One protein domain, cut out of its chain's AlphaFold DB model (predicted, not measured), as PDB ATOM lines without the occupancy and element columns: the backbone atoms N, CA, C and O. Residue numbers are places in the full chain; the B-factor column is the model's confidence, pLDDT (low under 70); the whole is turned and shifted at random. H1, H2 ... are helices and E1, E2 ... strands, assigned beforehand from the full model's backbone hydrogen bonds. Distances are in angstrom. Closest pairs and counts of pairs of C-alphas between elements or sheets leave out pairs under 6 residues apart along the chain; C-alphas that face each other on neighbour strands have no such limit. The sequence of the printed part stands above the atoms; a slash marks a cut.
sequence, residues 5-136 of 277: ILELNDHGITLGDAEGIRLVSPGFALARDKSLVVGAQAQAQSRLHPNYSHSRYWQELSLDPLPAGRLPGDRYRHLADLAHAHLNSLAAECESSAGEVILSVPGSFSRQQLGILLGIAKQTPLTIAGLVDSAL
ATOM      1  N   ILE A   5     114.958 149.076 118.557       94.38
ATOM      2  CA  ILE A   5     114.419 148.567 119.817       94.38
ATOM      3  C   ILE A   5     115.380 147.512 120.343       94.38
ATOM      4  O   ILE A   5     115.634 146.517 119.667       94.38
ATOM      5  N   LEU A   6     115.889 147.732 121.554       96.31
ATOM      6  CA  LEU A   6     116.640 146.736 122.310       96.31
ATOM      7  C   LEU A   6     115.748 146.191 123.429       96.31
ATOM      8  O   LEU A   6     115.523 146.863 124.436       96.31
ATOM      9  N   GLU A   7     115.222 144.987 123.240       97.38
ATOM     10  CA  GLU A   7     114.408 144.273 124.219       97.38
ATOM     11  C   GLU A   7     115.272 143.503 125.211       97.38
ATOM     12  O   GLU A   7     115.960 142.547 124.858       97.38
ATOM     13  N   LEU A   8     115.193 143.898 126.482       97.81
ATOM     14  CA  LEU A   8     115.881 143.253 127.595       97.81
ATOM     15  C   LEU A   8     115.051 142.099 128.170       97.81
ATOM     16  O   LEU A   8     114.630 142.125 129.325       97.81
ATOM     17  N   ASN A   9     114.845 141.058 127.369       97.69
ATOM     18  CA  ASN A   9     114.430 139.749 127.858       97.69
ATOM     19  C   ASN A   9     115.676 138.858 127.972       97.69
ATOM     20  O   ASN A   9     116.299 138.534 126.970       97.69
ATOM     21  N   ASP A  10     116.066 138.455 129.182       97.31
ATOM     22  CA  ASP A  10     117.297 137.688 129.414       97.31
ATOM     23  C   ASP A  10     117.259 136.249 128.866       97.31
ATOM     24  O   ASP A  10     118.313 135.622 128.756       97.31
ATOM     25  N   HIS A  11     116.097 135.736 128.441       96.75
ATOM     26  CA  HIS A  11     116.034 134.528 127.611       96.75
ATOM     27  C   HIS A  11     116.711 134.747 126.245       96.75
ATOM     28  O   HIS A  11     117.438 133.881 125.763       96.75
ATOM     29  N   GLY A  12     116.513 135.926 125.653       97.00
ATOM     30  CA  GLY A  12     117.038 136.319 124.351       97.00
ATOM     31  C   GLY A  12     116.915 137.828 124.167       97.00
ATOM     32  O   GLY A  12     115.871 138.334 123.756       97.00
ATOM     33  N   ILE A  13     117.989 138.548 124.485       98.00
ATOM     34  CA  ILE A  13     118.056 140.001 124.366       98.00
ATOM     35  C   ILE A  13     118.082 140.329 122.890       98.00
ATOM     36  O   ILE A  13     119.006 139.933 122.182       98.00
ATOM     37  N   THR A  14     117.056 141.031 122.440       96.38
ATOM     38  CA  THR A  14     116.778 141.171 121.017       96.38
ATOM     39  C   THR A  14     116.974 142.611 120.598       96.38
ATOM     40  O   THR A  14     116.377 143.516 121.175       96.38
ATOM     41  N   LEU A  15     117.800 142.826 119.580       94.31
ATOM     42  CA  LEU A  15     117.906 144.106 118.904       94.31
ATOM     43  C   LEU A  15     117.253 144.005 117.530       94.31
ATOM     44  O   LEU A  15     117.582 143.122 116.735       94.31
ATOM     45  N   GLY A  16     116.368 144.946 117.232       92.44
ATOM     46  CA  GLY A  16     115.714 145.040 115.936       92.44
ATOM     47  C   GLY A  16     115.343 146.465 115.560       92.44
ATOM     48  O   GLY A  16     115.513 147.410 116.330       92.44
ATOM     49  N   ASP A  17     114.823 146.602 114.351       90.75
ATOM     50  CA  ASP A  17     114.248 147.830 113.817       90.75
ATOM     51  C   ASP A  17     113.028 147.493 112.939       90.75
ATOM     52  O   ASP A  17     112.482 146.390 113.004       90.75
ATOM     53  N   ALA A  18     112.568 148.449 112.131       87.75
ATOM     54  CA  ALA A  18     111.419 148.261 111.249       87.75
ATOM     55  C   ALA A  18     111.622 147.177 110.167       87.75
ATOM     56  O   ALA A  18     110.636 146.689 109.620       87.75
ATOM     57  N   GLU A  19     112.863 146.798 109.846       88.94
ATOM     58  CA  GLU A  19     113.175 145.716 108.902       88.94
ATOM     59  C   GLU A  19     113.188 144.336 109.577       88.94
ATOM     60  O   GLU A  19     113.211 143.314 108.891       88.94
ATOM     61  N   GLY A  20     113.138 144.297 110.911       90.44
ATOM     62  CA  GLY A  20     113.032 143.079 111.702       90.44
ATOM     63  C   GLY A  20     114.134 142.928 112.745       90.44
ATOM     64  O   GLY A  20     114.816 143.877 113.136       90.44
ATOM     65  N   ILE A  21     114.282 141.695 113.228       92.81
ATOM     66  CA  ILE A  21     115.292 141.327 114.221       92.81
ATOM     67  C   ILE A  21     116.666 141.288 113.550       92.81
ATOM     68  O   ILE A  21     116.854 140.610 112.541       92.81
ATOM     69  N   ARG A  22     117.631 141.999 114.133       91.38
ATOM     70  CA  ARG A  22     119.030 142.022 113.687       91.38
ATOM     71  C   ARG A  22     119.885 141.039 114.469       91.38
ATOM     72  O   ARG A  22     120.724 140.361 113.887       91.38
ATOM     73  N   LEU A  23     119.668 140.979 115.780       93.12
ATOM     74  CA  LEU A  23     120.481 140.199 116.699       93.12
ATOM     75  C   LEU A  23     119.633 139.691 117.864       93.12
ATOM     76  O   LEU A  23     118.758 140.403 118.355       93.12
ATOM     77  N   VAL A  24     119.942 138.481 118.327       96.25
ATOM     78  CA  VAL A  24     119.416 137.907 119.568       96.25
ATOM     79  C   VAL A  24     120.591 137.350 120.359       96.25
ATOM     80  O   VAL A  24     121.361 136.551 119.832       96.25
ATOM     81  N   SER A  25     120.722 137.748 121.623       97.81
ATOM     82  CA  SER A  25     121.783 137.264 122.507       97.81
ATOM     83  C   SER A  25     121.227 136.814 123.861       97.81
ATOM     84  O   SER A  25     120.590 137.602 124.561       97.81
ATOM     85  N   PRO A  26     121.453 135.562 124.284       98.00
ATOM     86  CA  PRO A  26     120.935 135.052 125.549       98.00
ATOM     87  C   PRO A  26     121.667 135.690 126.741       98.00
ATOM     88  O   PRO A  26     122.860 135.986 126.671       98.00
ATOM     89  N   GLY A  27     120.978 135.878 127.868       98.31
ATOM     90  CA  GLY A  27     121.466 136.555 129.078       98.31
ATOM     91  C   GLY A  27     122.520 135.788 129.885       98.31
ATOM     92  O   GLY A  27     122.408 135.692 131.102       98.31
ATOM     93  N   PHE A  28     123.553 135.250 129.236       98.62
ATOM     94  CA  PHE A  28     124.643 134.494 129.854       98.62
ATOM     95  C   PHE A  28     125.944 135.294 129.858       98.62
ATOM     96  O   PHE A  28     126.192 136.123 128.982       98.62
ATOM     97  N   ALA A  29     126.768 135.042 130.868       98.38
ATOM     98  CA  ALA A  29     128.104 135.584 131.020       98.38
ATOM     99  C   ALA A  29     129.018 134.510 131.622       98.38
ATOM    100  O   ALA A  29     128.656 133.866 132.604       98.38
ATOM    101  N   LEU A  30     130.198 134.317 131.040       97.50
ATOM    102  CA  LEU A  30     131.223 133.393 131.507       97.50
ATOM    103  C   LEU A  30     132.461 134.196 131.895       97.50
ATOM    104  O   LEU A  30     133.090 134.843 131.059       97.50
ATOM    105  N   ALA A  31     132.807 134.142 133.174       95.19
ATOM    106  CA  ALA A  31     133.802 134.994 133.798       95.19
ATOM    107  C   ALA A  31     134.992 134.132 134.260       95.19
ATOM    108  O   ALA A  31     135.053 133.699 135.411       95.19
ATOM    109  N   ARG A  32     135.918 133.824 133.342       89.25
ATOM    110  CA  ARG A  32     136.979 132.819 133.536       89.25
ATOM    111  C   ARG A  32     138.322 133.296 132.977       89.25
ATOM    112  O   ARG A  32     138.369 134.017 131.985       89.25
ATOM    113  N   ASP A  33     139.427 132.893 133.610       84.19
ATOM    114  CA  ASP A  33     140.801 133.088 133.113       84.19
ATOM    115  C   ASP A  33     141.122 134.548 132.732       84.19
ATOM    116  O   ASP A  33     141.737 134.834 131.709       84.19
ATOM    117  N   LYS A  34     140.696 135.494 133.586       84.44
ATOM    118  CA  LYS A  34     140.827 136.958 133.399       84.44
ATOM    119  C   LYS A  34     140.034 137.535 132.216       84.44
ATOM    120  O   LYS A  34     140.188 138.712 131.898       84.44
ATOM    121  N   SER A  35     139.175 136.734 131.598       90.12
ATOM    122  CA  SER A  35     138.320 137.118 130.482       90.12
ATOM    123  C   SER A  35     136.847 137.083 130.877       90.12
ATOM    124  O   SER A  35     136.442 136.337 131.774       90.12
ATOM    125  N   LEU A  36     136.052 137.902 130.200       95.38
ATOM    126  CA  LEU A  36     134.603 137.879 130.293       95.38
ATOM    127  C   LEU A  36     134.038 137.681 128.889       95.38
ATOM    128  O   LEU A  36     134.288 138.496 128.003       95.38
ATOM    129  N   VAL A  37     133.278 136.607 128.717       96.25
ATOM    130  CA  VAL A  37     132.510 136.312 127.504       96.25
ATOM    131  C   VAL A  37     131.029 136.425 127.850       96.25
ATOM    132  O   VAL A  37     130.634 136.112 128.969       96.25
ATOM    133  N   VAL A  38     130.203 136.877 126.914       98.12
ATOM    134  CA  VAL A  38     128.752 137.047 127.093       98.12
ATOM    135  C   VAL A  38     127.983 136.364 125.963       98.12
ATOM    136  O   VAL A  38     128.578 135.905 124.986       98.12
ATOM    137  N   GLY A  39     126.663 136.279 126.097       98.19
ATOM    138  CA  GLY A  39     125.794 135.815 125.022       98.19
ATOM    139  C   GLY A  39     125.911 134.319 124.746       98.19
ATOM    140  O   GLY A  39     126.190 133.511 125.638       98.19
ATOM    141  N   ALA A  40     125.704 133.943 123.484       96.88
ATOM    142  CA  ALA A  40     125.656 132.546 123.051       96.88
ATOM    143  C   ALA A  40     126.961 131.784 123.340       96.88
ATOM    144  O   ALA A  40     126.926 130.622 123.744       96.88
ATOM    145  N   GLN A  41     128.120 132.445 123.216       96.12
ATOM    146  CA  GLN A  41     129.412 131.828 123.534       96.12
ATOM    147  C   GLN A  41     129.547 131.483 125.024       96.12
ATOM    148  O   GLN A  41     130.148 130.462 125.364       96.12
ATOM    149  N   ALA A  42     128.991 132.315 125.910       98.00
ATOM    150  CA  ALA A  42     128.949 132.032 127.341       98.00
ATOM    151  C   ALA A  42     127.945 130.915 127.659       98.00
ATOM    152  O   ALA A  42     128.250 130.018 128.443       98.00
ATOM    153  N   GLN A  43     126.773 130.928 127.017       98.00
ATOM    154  CA  GLN A  43     125.759 129.886 127.183       98.00
ATOM    155  C   GLN A  43     126.292 128.496 126.788       98.00
ATOM    156  O   GLN A  43     126.120 127.537 127.546       98.00
ATOM    157  N   ALA A  44     127.003 128.404 125.659       96.44
ATOM    158  CA  ALA A  44     127.579 127.166 125.124       96.44
ATOM    159  C   ALA A  44     128.690 126.549 125.998       96.44
ATOM    160  O   ALA A  44     129.162 125.452 125.709       96.44
ATOM    161  N   GLN A  45     129.117 127.251 127.049       96.69
ATOM    162  CA  GLN A  45     130.130 126.805 128.010       96.69
ATOM    163  C   GLN A  45     129.603 126.786 129.454       96.69
ATOM    164  O   GLN A  45     130.365 126.557 130.397       96.69
ATOM    165  N   SER A  46     128.308 127.047 129.647       96.94
ATOM    166  CA  SER A  46     127.736 127.263 130.975       96.94
ATOM    167  C   SER A  46     127.766 126.017 131.867       96.94
ATOM    168  O   SER A  46     127.988 126.135 133.072       96.94
ATOM    169  N   ARG A  47     127.600 124.823 131.285       96.31
ATOM    170  CA  ARG A  47     127.709 123.522 131.968       96.31
ATOM    171  C   ARG A  47     129.145 123.034 132.088       96.31
ATOM    172  O   ARG A  47     129.483 122.399 133.076       96.31
ATOM    173  N   LEU A  48     130.024 123.430 131.165       96.38
ATOM    174  CA  LEU A  48     131.467 123.184 131.299       96.38
ATOM    175  C   LEU A  48     132.057 123.915 132.513       96.38
ATOM    176  O   LEU A  48     132.965 123.416 133.184       96.38
ATOM    177  N   HIS A  49     131.562 125.125 132.786       95.31
ATOM    178  CA  HIS A  49     132.135 126.042 133.771       95.31
ATOM    179  C   HIS A  49     131.065 126.688 134.667       95.31
ATOM    180  O   HIS A  49     130.959 127.919 134.714       95.31
ATOM    181  N   PRO A  50     130.297 125.897 135.439       93.94
ATOM    182  CA  PRO A  50     129.138 126.398 136.181       93.94
ATOM    183  C   PRO A  50     129.524 127.431 137.244       93.94
ATOM    184  O   PRO A  50     128.846 128.439 137.410       93.94
ATOM    185  N   ASN A  51     130.671 127.252 137.909       92.94
ATOM    186  CA  ASN A  51     131.146 128.173 138.950       92.94
ATOM    187  C   ASN A  51     131.564 129.555 138.423       92.94
ATOM    188  O   ASN A  51     131.636 130.506 139.202       92.94
ATOM    189  N   TYR A  52     131.832 129.655 137.121       94.94
ATOM    190  CA  TYR A  52     132.231 130.885 136.435       94.94
ATOM    191  C   TYR A  52     131.103 131.464 135.575       94.94
ATOM    192  O   TYR A  52     131.285 132.505 134.946       94.94
ATOM    193  N   SER A  53     129.954 130.789 135.531       96.81
ATOM    194  CA  SER A  53     128.815 131.167 134.704       96.81
ATOM    195  C   SER A  53     127.801 131.968 135.507       96.81
ATOM    196  O   SER A  53     127.444 131.619 136.631       96.81
ATOM    197  N   HIS A  54     127.310 133.043 134.904       97.81
ATOM    198  CA  HIS A  54     126.348 133.965 135.491       97.81
ATOM    199  C   HIS A  54     125.227 134.200 134.487       97.81
ATOM    200  O   HIS A  54     125.484 134.564 133.342       97.81
ATOM    201  N   SER A  55     123.981 134.015 134.909       97.75
ATOM    202  CA  SER A  55     122.817 134.217 134.036       97.75
ATOM    203  C   SER A  55     121.685 135.013 134.680       97.75
ATOM    204  O   SER A  55     120.647 135.211 134.065       97.75
ATOM    205  N   ARG A  56     121.869 135.484 135.920       97.00
ATOM    206  CA  ARG A  56     120.872 136.270 136.670       97.00
ATOM    207  C   ARG A  56     121.140 137.773 136.660       97.00
ATOM    208  O   ARG A  56     120.359 138.530 137.213       97.00
ATOM    209  N   TYR A  57     122.225 138.228 136.033       98.06
ATOM    210  CA  TYR A  57     122.701 139.612 136.157       98.06
ATOM    211  C   TYR A  57     121.754 140.669 135.566       98.06
ATOM    212  O   TYR A  57     121.848 141.832 135.948       98.06
ATOM    213  N   TRP A  58     120.832 140.283 134.678       97.81
ATOM    214  CA  TRP A  58     119.743 141.155 134.229       97.81
ATOM    215  C   TRP A  58     118.585 141.209 135.226       97.81
ATOM    216  O   TRP A  58     118.129 142.298 135.562       97.81
ATOM    217  N   GLN A  59     118.143 140.056 135.738       96.50
ATOM    218  CA  GLN A  59     117.083 139.972 136.750       96.50
ATOM    219  C   GLN A  59     117.493 140.646 138.072       96.50
ATOM    220  O   GLN A  59     116.702 141.363 138.681       96.50
ATOM    221  N   GLU A  60     118.736 140.434 138.502       96.88
ATOM    222  CA  GLU A  60     119.309 140.891 139.774       96.88
ATOM    223  C   GLU A  60     120.240 142.101 139.585       96.88
ATOM    224  O   GLU A  60     121.174 142.302 140.359       96.88
ATOM    225  N   LEU A  61     120.015 142.906 138.537       98.44
ATOM    226  CA  LEU A  61     120.881 144.032 138.175       98.44
ATOM    227  C   LEU A  61     121.196 144.931 139.386       98.44
ATOM    228  O   LEU A  61     120.315 145.603 139.922       98.44
ATOM    229  N   SER A  62     122.464 144.965 139.798       98.06
ATOM    230  CA  SER A  62     122.901 145.665 141.006       98.06
ATOM    231  C   SER A  62     124.312 146.242 140.867       98.06
ATOM    232  O   SER A  62     125.122 145.792 140.050       98.06
ATOM    233  N   LEU A  63     124.595 147.250 141.698       97.31
ATOM    234  CA  LEU A  63     125.933 147.807 141.933       97.31
ATOM    235  C   LEU A  63     126.537 147.284 143.247       97.31
ATOM    236  O   LEU A  63     127.514 147.844 143.738       97.31
ATOM    237  N   ASP A  64     125.959 146.230 143.827       96.81
ATOM    238  CA  ASP A  64     126.512 145.596 145.019       96.81
ATOM    239  C   ASP A  64     127.702 144.719 144.613       96.81
ATOM    240  O   ASP A  64     127.609 143.971 143.629       96.81
ATOM    241  N   PRO A  65     128.851 144.825 145.302       94.56
ATOM    242  CA  PRO A  65     130.033 144.073 144.923       94.56
ATOM    243  C   PRO A  65     129.799 142.579 145.145       94.56
ATOM    244  O   PRO A  65     129.369 142.148 146.217       94.56
ATOM    245  N   LEU A  66     130.127 141.776 144.136       93.31
ATOM    246  CA  LEU A  66     130.153 140.329 144.266       93.31
ATOM    247  C   LEU A  66     131.325 139.896 145.163       93.31
ATOM    248  O   LEU A  66     132.355 140.577 145.216       93.31
ATOM    249  N   PRO A  67     131.208 138.739 145.840       91.25
ATOM    250  CA  PRO A  67     132.310 138.174 146.610       91.25
ATOM    251  C   PRO A  67     133.601 138.054 145.789       91.25
ATOM    252  O   PRO A  67     133.572 137.738 144.595       91.25
ATOM    253  N   ALA A  68     134.743 138.270 146.446       87.56
ATOM    254  CA  ALA A  68     136.054 138.188 145.808       87.56
ATOM    255  C   ALA A  68     136.244 136.848 145.072       87.56
ATOM    256  O   ALA A  68     135.894 135.785 145.586       87.56
ATOM    257  N   GLY A  69     136.793 136.906 143.855       84.94
ATOM    258  CA  GLY A  69     137.026 135.731 143.009       84.94
ATOM    259  C   GLY A  69     135.821 135.264 142.182       84.94
ATOM    260  O   GLY A  69     135.982 134.361 141.366       84.94
ATOM    261  N   ARG A  70     134.632 135.877 142.327       89.38
ATOM    262  CA  ARG A  70     133.464 135.574 141.470       89.38
ATOM    263  C   ARG A  70     133.576 136.149 140.058       89.38
ATOM    264  O   ARG A  70     132.931 135.631 139.146       89.38
ATOM    265  N   LEU A  71     134.361 137.213 139.893       90.31
ATOM    266  CA  LEU A  71     134.589 137.909 138.630       90.31
ATOM    267  C   LEU A  71     136.098 138.051 138.344       90.31
ATOM    268  O   LEU A  71     136.902 138.063 139.279       90.31
ATOM    269  N   PRO A  72     136.499 138.126 137.062       86.56
ATOM    270  CA  PRO A  72     137.894 138.185 136.644       86.56
ATOM    271  C   PRO A  72     138.531 139.559 136.876       86.56
ATOM    272  O   PRO A  72     138.110 140.560 136.298       86.56
ATOM    273  N   GLY A  73     139.641 139.577 137.617       83.94
ATOM    274  CA  GLY A  73     140.443 140.784 137.842       83.94
ATOM    275  C   GLY A  73     139.692 141.887 138.598       83.94
ATOM    276  O   GLY A  73     138.602 141.675 139.113       83.94
ATOM    277  N   ASP A  74     140.276 143.086 138.642       82.81
ATOM    278  CA  ASP A  74     139.721 144.210 139.417       82.81
ATOM    279  C   ASP A  74     138.718 145.065 138.622       82.81
ATOM    280  O   ASP A  74     138.086 145.976 139.161       82.81
ATOM    281  N   ARG A  75     138.581 144.787 137.316       85.75
ATOM    282  CA  ARG A  75     137.724 145.552 136.399       85.75
ATOM    283  C   ARG A  75     136.239 145.279 136.626       85.75
ATOM    284  O   ARG A  75     135.438 146.196 136.473       85.75
ATOM    285  N   TYR A  76     135.881 144.041 136.953       92.25
ATOM    286  CA  TYR A  76     134.498 143.599 137.101       92.25
ATOM    287  C   TYR A  76     134.226 143.296 138.570       92.25
ATOM    288  O   TYR A  76     134.905 142.471 139.177       92.25
ATOM    289  N   ARG A  77     133.239 143.976 139.148       93.94
ATOM    290  CA  ARG A  77     132.924 143.915 140.579       93.94
ATOM    291  C   ARG A  77     131.449 143.635 140.846       93.94
ATOM    292  O   ARG A  77     131.147 143.069 141.886       93.94
ATOM    293  N   HIS A  78     130.553 143.975 139.927       96.56
ATOM    294  CA  HIS A  78     129.105 143.936 140.134       96.56
ATOM    295  C   HIS A  78     128.389 143.203 138.996       96.56
ATOM    296  O   HIS A  78     128.926 143.051 137.897       96.56
ATOM    297  N   LEU A  79     127.126 142.829 139.218       98.00
ATOM    298  CA  LEU A  79     126.263 142.308 138.150       98.00
ATOM    299  C   LEU A  79     126.031 143.350 137.043       98.00
ATOM    300  O   LEU A  79     125.969 142.995 135.867       98.00
ATOM    301  N   ALA A  80     126.005 144.642 137.390       98.25
ATOM    302  CA  ALA A  80     125.960 145.725 136.409       98.25
ATOM    303  C   ALA A  80     127.164 145.743 135.453       98.25
ATOM    304  O   ALA A  80     127.006 146.151 134.304       98.25
ATOM    305  N   ASP A  81     128.340 145.264 135.875       97.50
ATOM    306  CA  ASP A  81     129.506 145.203 134.987       97.50
ATOM    307  C   ASP A  81     129.350 144.085 133.938       97.50
ATOM    308  O   ASP A  81     129.820 144.224 132.807       97.50
ATOM    309  N   LEU A  82     128.636 143.000 134.274       98.38
ATOM    310  CA  LEU A  82     128.264 141.948 133.321       98.38
ATOM    311  C   LEU A  82     127.231 142.455 132.309       98.38
ATOM    312  O   LEU A  82     127.396 142.255 131.106       98.38
ATOM    313  N   ALA A  83     126.206 143.167 132.784       98.44
ATOM    314  CA  ALA A  83     125.218 143.817 131.923       98.44
ATOM    315  C   ALA A  83     125.873 144.852 130.991       98.44
ATOM    316  O   ALA A  83     125.581 144.883 129.798       98.44
ATOM    317  N   HIS A  84     126.815 145.655 131.503       98.19
ATOM    318  CA  HIS A  84     127.587 146.623 130.714       98.19
ATOM    319  C   HIS A  84     128.423 145.945 129.628       98.19
ATOM    320  O   HIS A  84     128.405 146.381 128.476       98.19
ATOM    321  N   ALA A  85     129.133 144.867 129.967       97.44
ATOM    322  CA  ALA A  85     129.879 144.089 128.985       97.44
ATOM    323  C   ALA A  85     128.956 143.516 127.900       97.44
ATOM    324  O   ALA A  85     129.299 143.562 126.720       97.44
ATOM    325  N   HIS A  86     127.765 143.051 128.285       97.94
ATOM    326  CA  HIS A  86     126.796 142.519 127.338       97.94
ATOM    327  C   HIS A  86     126.238 143.596 126.398       97.94
ATOM    328  O   HIS A  86     126.237 143.392 125.188       97.94
ATOM    329  N   LEU A  87     125.873 144.775 126.913       97.19
ATOM    330  CA  LEU A  87     125.460 145.906 126.073       97.19
ATOM    331  C   LEU A  87     126.560 146.345 125.097       97.19
ATOM    332  O   LEU A  87     126.257 146.669 123.954       97.19
ATOM    333  N   ASN A  88     127.833 146.325 125.512       95.62
ATOM    334  CA  ASN A  88     128.943 146.621 124.602       95.62
ATOM    335  C   ASN A  88     129.116 145.560 123.511       95.62
ATOM    336  O   ASN A  88     129.408 145.928 122.379       95.62
ATOM    337  N   SER A  89     128.937 144.273 123.833       95.19
ATOM    338  CA  SER A  89     128.966 143.201 122.827       95.19
ATOM    339  C   SER A  89     127.871 143.412 121.786       95.19
ATOM    340  O   SER A  89     128.159 143.452 120.597       95.19
ATOM    341  N   LEU A  90     126.640 143.665 122.243       93.56
ATOM    342  CA  LEU A  90     125.500 143.957 121.373       93.56
ATOM    343  C   LEU A  90     125.777 145.182 120.489       93.56
ATOM    344  O   LEU A  90     125.563 145.131 119.285       93.56
ATOM    345  N   ALA A  91     126.311 146.263 121.066       91.56
ATOM    346  CA  ALA A  91     126.654 147.475 120.325       91.56
ATOM    347  C   ALA A  91     127.766 147.263 119.284       91.56
ATOM    348  O   ALA A  91     127.767 147.939 118.261       91.56
ATOM    349  N   ALA A  92     128.716 146.361 119.544       90.12
ATOM    350  CA  ALA A  92     129.799 146.042 118.616       90.12
ATOM    351  C   ALA A  92     129.328 145.189 117.428       90.12
ATOM    352  O   ALA A  92     129.894 145.294 116.342       90.12
ATOM    353  N   GLU A  93     128.301 144.363 117.630       82.50
ATOM    354  CA  GLU A  93     127.674 143.554 116.577       82.50
ATOM    355  C   GLU A  93     126.717 144.379 115.696       82.50
ATOM    356  O   GLU A  93     126.394 143.983 114.576       82.50
ATOM    357  N   CYS A  94     126.319 145.569 116.150       74.62
ATOM    358  CA  CYS A  94     125.649 146.562 115.321       74.62
ATOM    359  C   CYS A  94     126.646 147.241 114.381       74.62
ATOM    360  O   CYS A  94     127.364 148.160 114.782       74.62
ATOM    361  N   GLU A  95     126.655 146.876 113.100       62.09
ATOM    362  CA  GLU A  95     127.360 147.673 112.097       62.09
ATOM    363  C   GLU A  95     126.781 149.099 112.049       62.09
ATOM    364  O   GLU A  95     125.664 149.310 111.590       62.09
ATOM    365  N   SER A  96     127.549 150.082 112.535       52.97
ATOM    366  CA  SER A  96     127.465 151.522 112.216       52.97
ATOM    367  C   SER A  96     126.062 152.136 112.066       52.97
ATOM    368  O   SER A  96     125.851 153.009 111.224       52.97
ATOM    369  N   SER A  97     125.091 151.723 112.872       53.16
ATOM    370  CA  SER A  97     123.764 152.327 112.869       53.16
ATOM    371  C   SER A  97     123.739 153.435 113.914       53.16
ATOM    372  O   SER A  97     123.587 153.188 115.106       53.16
ATOM    373  N   ALA A  98     123.904 154.680 113.463       59.22
ATOM    374  CA  ALA A  98     123.795 155.901 114.270       59.22
ATOM    375  C   ALA A  98     122.347 156.200 114.731       59.22
ATOM    376  O   ALA A  98     121.979 157.358 114.941       59.22
ATOM    377  N   GLY A  99     121.499 155.171 114.812       76.88
ATOM    378  CA  GLY A  99     120.112 155.275 115.227       76.88
ATOM    379  C   GLY A  99     119.979 155.421 116.738       76.88
ATOM    380  O   GLY A  99     120.750 154.867 117.519       76.88
ATOM    381  N   GLU A 100     118.962 156.167 117.149       91.31
ATOM    382  CA  GLU A 100     118.506 156.174 118.532       91.31
ATOM    383  C   GLU A 100     117.964 154.792 118.923       91.31
ATOM    384  O   GLU A 100     117.243 154.154 118.154       91.31
ATOM    385  N   VAL A 101     118.292 154.342 120.133       93.62
ATOM    386  CA  VAL A 101     117.859 153.064 120.702       93.62
ATOM    387  C   VAL A 101     116.812 153.321 121.778       93.62
ATOM    388  O   VAL A 101     117.044 154.054 122.743       93.62
ATOM    389  N   ILE A 102     115.661 152.677 121.636       95.88
ATOM    390  CA  ILE A 102     114.645 152.567 122.676       95.88
ATOM    391  C   ILE A 102     114.895 151.257 123.420       95.88
ATOM    392  O   ILE A 102     114.892 150.181 122.821       95.88
ATOM    393  N   LEU A 103     115.105 151.337 124.732       97.44
ATOM    394  CA  LEU A 103     115.213 150.148 125.571       97.44
ATOM    395  C   LEU A 103     113.804 149.677 125.942       97.44
ATOM    396  O   LEU A 103     113.089 150.357 126.682       97.44
ATOM    397  N   SER A 104     113.424 148.510 125.435       97.50
ATOM    398  CA  SER A 104     112.240 147.779 125.876       97.50
ATOM    399  C   SER A 104     112.619 146.981 127.119       97.50
ATOM    400  O   SER A 104     113.433 146.059 127.053       97.50
ATOM    401  N   VAL A 105     112.108 147.396 128.277       97.81
ATOM    402  CA  VAL A 105     112.522 146.877 129.584       97.81
ATOM    403  C   VAL A 105     111.396 146.090 130.247       97.81
ATOM    404  O   VAL A 105     110.235 146.479 130.131       97.81
ATOM    405  N   PRO A 106     111.711 145.021 130.993       95.56
ATOM    406  CA  PRO A 106     110.701 144.275 131.729       95.56
ATOM    407  C   PRO A 106     110.025 145.142 132.790       95.56
ATOM    408  O   PRO A 106     110.709 145.835 133.547       95.56
ATOM    409  N   GLY A 107     108.704 145.018 132.934       94.31
ATOM    410  CA  GLY A 107     107.947 145.706 133.990       94.31
ATOM    411  C   GLY A 107     108.372 145.341 135.424       94.31
ATOM    412  O   GLY A 107     108.018 146.034 136.375       94.31
ATOM    413  N   SER A 108     109.172 144.282 135.597       94.81
ATOM    414  CA  SER A 108     109.759 143.877 136.881       94.81
ATOM    415  C   SER A 108     110.971 144.710 137.316       94.81
ATOM    416  O   SER A 108     111.394 144.597 138.466       94.81
ATOM    417  N   PHE A 109     111.534 145.556 136.443       97.06
ATOM    418  CA  PHE A 109     112.667 146.406 136.807       97.06
ATOM    419  C   PHE A 109     112.242 147.499 137.792       97.06
ATOM    420  O   PHE A 109     111.398 148.351 137.513       97.06
ATOM    421  N   SER A 110     112.900 147.532 138.947       96.94
ATOM    422  CA  SER A 110     112.737 148.614 139.918       96.94
ATOM    423  C   SER A 110     113.293 149.944 139.394       96.94
ATOM    424  O   SER A 110     114.178 149.984 138.538       96.94
ATOM    425  N   ARG A 111     112.869 151.073 139.986       97.38
ATOM    426  CA  ARG A 111     113.457 152.398 139.682       97.38
ATOM    427  C   ARG A 111     114.981 152.420 139.838       97.38
ATOM    428  O   ARG A 111     115.657 153.087 139.060       97.38
ATOM    429  N   GLN A 112     115.510 151.698 140.827       98.12
ATOM    430  CA  GLN A 112     116.951 151.568 141.030       98.12
ATOM    431  C   GLN A 112     117.606 150.839 139.852       98.12
ATOM    432  O   GLN A 112     118.578 151.346 139.301       98.12
ATOM    433  N   GLN A 113     117.048 149.705 139.422       98.44
ATOM    434  CA  GLN A 113     117.549 148.953 138.267       98.44
ATOM    435  C   GLN A 113     117.477 149.763 136.972       98.44
ATOM    436  O   GLN A 113     118.441 149.766 136.215       98.44
ATOM    437  N   LEU A 114     116.398 150.518 136.741       98.50
ATOM    438  CA  LEU A 114     116.298 151.430 135.593       98.50
ATOM    439  C   LEU A 114     117.373 152.529 135.641       98.50
ATOM    440  O   LEU A 114     117.970 152.860 134.618       98.50
ATOM    441  N   GLY A 115     117.662 153.067 136.830       98.38
ATOM    442  CA  GLY A 115     118.752 154.021 137.035       98.38
ATOM    443  C   GLY A 115     120.128 153.424 136.727       98.38
ATOM    444  O   GLY A 115     120.921 154.050 136.024       98.38
ATOM    445  N   ILE A 116     120.392 152.199 137.198       98.62
ATOM    446  CA  ILE A 116     121.628 151.457 136.904       98.62
ATOM    447  C   ILE A 116     121.739 151.194 135.401       98.62
ATOM    448  O   ILE A 116     122.771 151.514 134.820       98.62
ATOM    449  N   LEU A 117     120.677 150.680 134.771       98.56
ATOM    450  CA  LEU A 117     120.611 150.391 133.338       98.56
ATOM    451  C   LEU A 117     120.958 151.625 132.500       98.56
ATOM    452  O   LEU A 117     121.837 151.561 131.646       98.56
ATOM    453  N   LEU A 118     120.315 152.765 132.765       97.56
ATOM    454  CA  LEU A 118     120.623 154.014 132.067       97.56
ATOM    455  C   LEU A 118     122.060 154.481 132.335       97.56
ATOM    456  O   LEU A 118     122.710 155.020 131.440       97.56
ATOM    457  N   GLY A 119     122.560 154.280 133.557       97.62
ATOM    458  CA  GLY A 119     123.938 154.582 133.931       97.62
ATOM    459  C   GLY A 119     124.955 153.780 133.119       97.62
ATOM    460  O   GLY A 119     125.865 154.373 132.542       97.62
ATOM    461  N   ILE A 120     124.782 152.457 133.030       97.38
ATOM    462  CA  ILE A 120     125.683 151.587 132.265       97.38
ATOM    463  C   ILE A 120     125.514 151.773 130.756       97.38
ATOM    464  O   ILE A 120     126.514 151.808 130.048       97.38
ATOM    465  N   ALA A 121     124.293 151.970 130.251       95.94
ATOM    466  CA  ALA A 121     124.046 152.145 128.822       95.94
ATOM    467  C   ALA A 121     124.717 153.417 128.275       95.94
ATOM    468  O   ALA A 121     125.288 153.385 127.188       95.94
ATOM    469  N   LYS A 122     124.763 154.504 129.063       94.31
ATOM    470  CA  LYS A 122     125.520 155.730 128.734       94.31
ATOM    471  C   LYS A 122     127.029 155.517 128.583       94.31
ATOM    472  O   LYS A 122     127.702 156.369 128.016       94.31
ATOM    473  N   GLN A 123     127.562 154.422 129.121       95.38
ATOM    474  CA  GLN A 123     128.972 154.037 129.010       95.38
ATOM    475  C   GLN A 123     129.202 153.033 127.869       95.38
ATOM    476  O   GLN A 123     130.203 152.316 127.871       95.38
ATOM    477  N   THR A 124     128.262 152.940 126.929       94.12
ATOM    478  CA  THR A 124     128.362 152.129 125.711       94.12
ATOM    479  C   THR A 124     128.212 153.026 124.479       94.12
ATOM    480  O   THR A 124     127.776 154.170 124.615       94.12
ATOM    481  N   PRO A 125     128.527 152.536 123.268       92.75
ATOM    482  CA  PRO A 125     128.276 153.278 122.030       92.75
ATOM    483  C   PRO A 125     126.789 153.519 121.697       92.75
ATOM    484  O   PRO A 125     126.495 154.239 120.745       92.75
ATOM    485  N   LEU A 126     125.846 152.919 122.435       91.50
ATOM    486  CA  LEU A 126     124.411 153.029 122.160       91.50
ATOM    487  C   LEU A 126     123.882 154.435 122.487       91.50
ATOM    488  O   LEU A 126     124.056 154.940 123.598       91.50
ATOM    489  N   THR A 127     123.148 155.038 121.552       92.25
ATOM    490  CA  THR A 127     122.464 156.321 121.781       92.25
ATOM    491  C   THR A 127     121.057 156.070 122.318       92.25
ATOM    492  O   THR A 127     120.115 155.906 121.550       92.25
ATOM    493  N   ILE A 128     120.902 155.999 123.642       94.00
ATOM    494  CA  ILE A 128     119.602 155.704 124.267       94.00
ATOM    495  C   ILE A 128     118.667 156.919 124.197       94.00
ATOM    496  O   ILE A 128     118.945 157.943 124.819       94.00
ATOM    497  N   ALA A 129     117.532 156.779 123.509       94.44
ATOM    498  CA  ALA A 129     116.499 157.817 123.418       94.44
ATOM    499  C   ALA A 129     115.396 157.681 124.471       94.44
ATOM    500  O   ALA A 129     114.757 158.668 124.837       94.44
ATOM    501  N   GLY A 130     115.164 156.476 124.993       94.94
ATOM    502  CA  GLY A 130     114.117 156.269 125.983       94.94
ATOM    503  C   GLY A 130     114.022 154.845 126.505       94.94
ATOM    504  O   GLY A 130     114.691 153.931 126.024       94.94
ATOM    505  N   LEU A 131     113.164 154.696 127.509       97.12
ATOM    506  CA  LEU A 131     112.748 153.423 128.080       97.12
ATOM    507  C   LEU A 131     111.258 153.238 127.811       97.12
ATOM    508  O   LEU A 131     110.493 154.202 127.887       97.12
ATOM    509  N   VAL A 132     110.841 152.004 127.579       96.88
ATOM    510  CA  VAL A 132     109.431 151.632 127.469       96.88
ATOM    511  C   VAL A 132     109.224 150.261 128.094       96.88
ATOM    512  O   VAL A 132     110.085 149.393 127.986       96.88
ATOM    513  N   ASP A 133     108.097 150.078 128.773       97.56
ATOM    514  CA  ASP A 133     107.719 148.774 129.312       97.56
ATOM    515  C   ASP A 133     107.482 147.789 128.157       97.56
ATOM    516  O   ASP A 133     106.721 148.076 127.225       97.56
ATOM    517  N   SER A 134     108.134 146.632 128.209       96.88
ATOM    518  CA  SER A 134     108.064 145.617 127.160       96.88
ATOM    519  C   SER A 134     106.642 145.111 126.914       96.88
ATOM    520  O   SER A 134     106.288 144.806 125.773       96.88
ATOM    521  N   ALA A 135     105.789 145.093 127.941       97.06
ATOM    522  CA  ALA A 135     104.395 144.705 127.785       97.06
ATOM    523  C   ALA A 135     103.588 145.727 126.973       97.06
ATOM    524  O   ALA A 135     102.675 145.339 126.248       97.06
ATOM    525  N   LEU A 136     103.932 147.019 127.028       96.62
ATOM    526  CA  LEU A 136     103.274 148.033 126.198       96.62
ATOM    527  C   LEU A 136     103.616 147.851 124.717       96.62
ATOM    528  O   LEU A 136     102.724 147.978 123.883       96.62
TER     529      LEU A 136
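What this domain is: This is residues 5 to 136 of the 277 residues of an uncharacterized protein of OM182 bacterium BACL3 MAG-120531-bin86 (UniProt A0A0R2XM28). A strongly twisted sheet of five strands has the long helix H2 and the helix H3 over one face, and H2 runs between this sheet and a small separate hairpin of two strands, E4 and E5. Beyond them a long unnamed stretch, residues 44 to 78, makes much of the end away from the large sheet. The printed part has 132 residues, with three named helices and seven named strands in the order E1 E2 E3 E4 E5 H1 H2 E6 H3 E7; the class is mixed, helices and strands. The large sheet runs E3, E2, E1, E6, E7 and is mixed. The whole is compact, with a radius of gyration of the C-alphas of 14.3 A and spans of 41 by 29 by 24 A.

Where its parts are: Find C-alpha 5 at (114.419, 148.567, 119.817), where E1, residues 5 to 7, begins. Its sheet also holds E2, residues 13 to 17; E3, residues 20 to 25, 15.1 A long; E6, residues 100 to 105, 15.6 A; and E7, residues 127 to 133, 18.2 A, which ends at C-alpha 133 at (107.719, 148.774, 129.312). Look next for H2, residues 79 to 93, 21.7 A from C-alpha 79 at (126.263, 142.308, 138.150), and H3, residues 111 to 121, 15.2 A. E4 is residues 29 to 32, E5 residues 35 to 38 and H1 residues 39 to 43.

How they stand to each other: Start at E1, E2 and E3, a meander, each strand the antiparallel neighbour of the one before: N 7 and O 14 are 2.8 A apart, N 15 and O 23 2.9 A. E1 and E6 are parallel, with N 6 and O 102 at 2.9 A; E6 and E7 are parallel, with N 103 and O 130 at 2.9 A. E6, H3 and E7 form a strand-helix-strand unit, two parallel neighbour strands joined through a helix, with a right-handed crossover. H2 and H3 are on the same face of this sheet, giving two layers, helices on one face of a sheet; their heights over the sheet are 8.7 A and 9.9 A. They touch, closest at the C-alphas of His 84 and Ile 120, 5.5 A, at a steep tilt of 43 degrees, the same way. On H2 again, the C-alphas of Val 38 in E5 and His 86 are 5.8 A apart, the closest of that pair. E4 and E5 form a hairpin, with N 30 and O 37 at 2.8 A. H1 only grazes the large sheet and is close but not clearly touching H2, the C-alphas of Gly 39 and His 86 being 7.2 A apart. In H1, H2 and H3 every O i to N i+4 pair is within hydrogen-bond range.

The domain as a whole: The C-alphas farthest apart are those of Glu 19 and Ala 68, 44.1 A. The printed part has no cut, and the link from H1 to H2, 35 residues, is long. Look at residues 95 to 98 for pLDDT under 70.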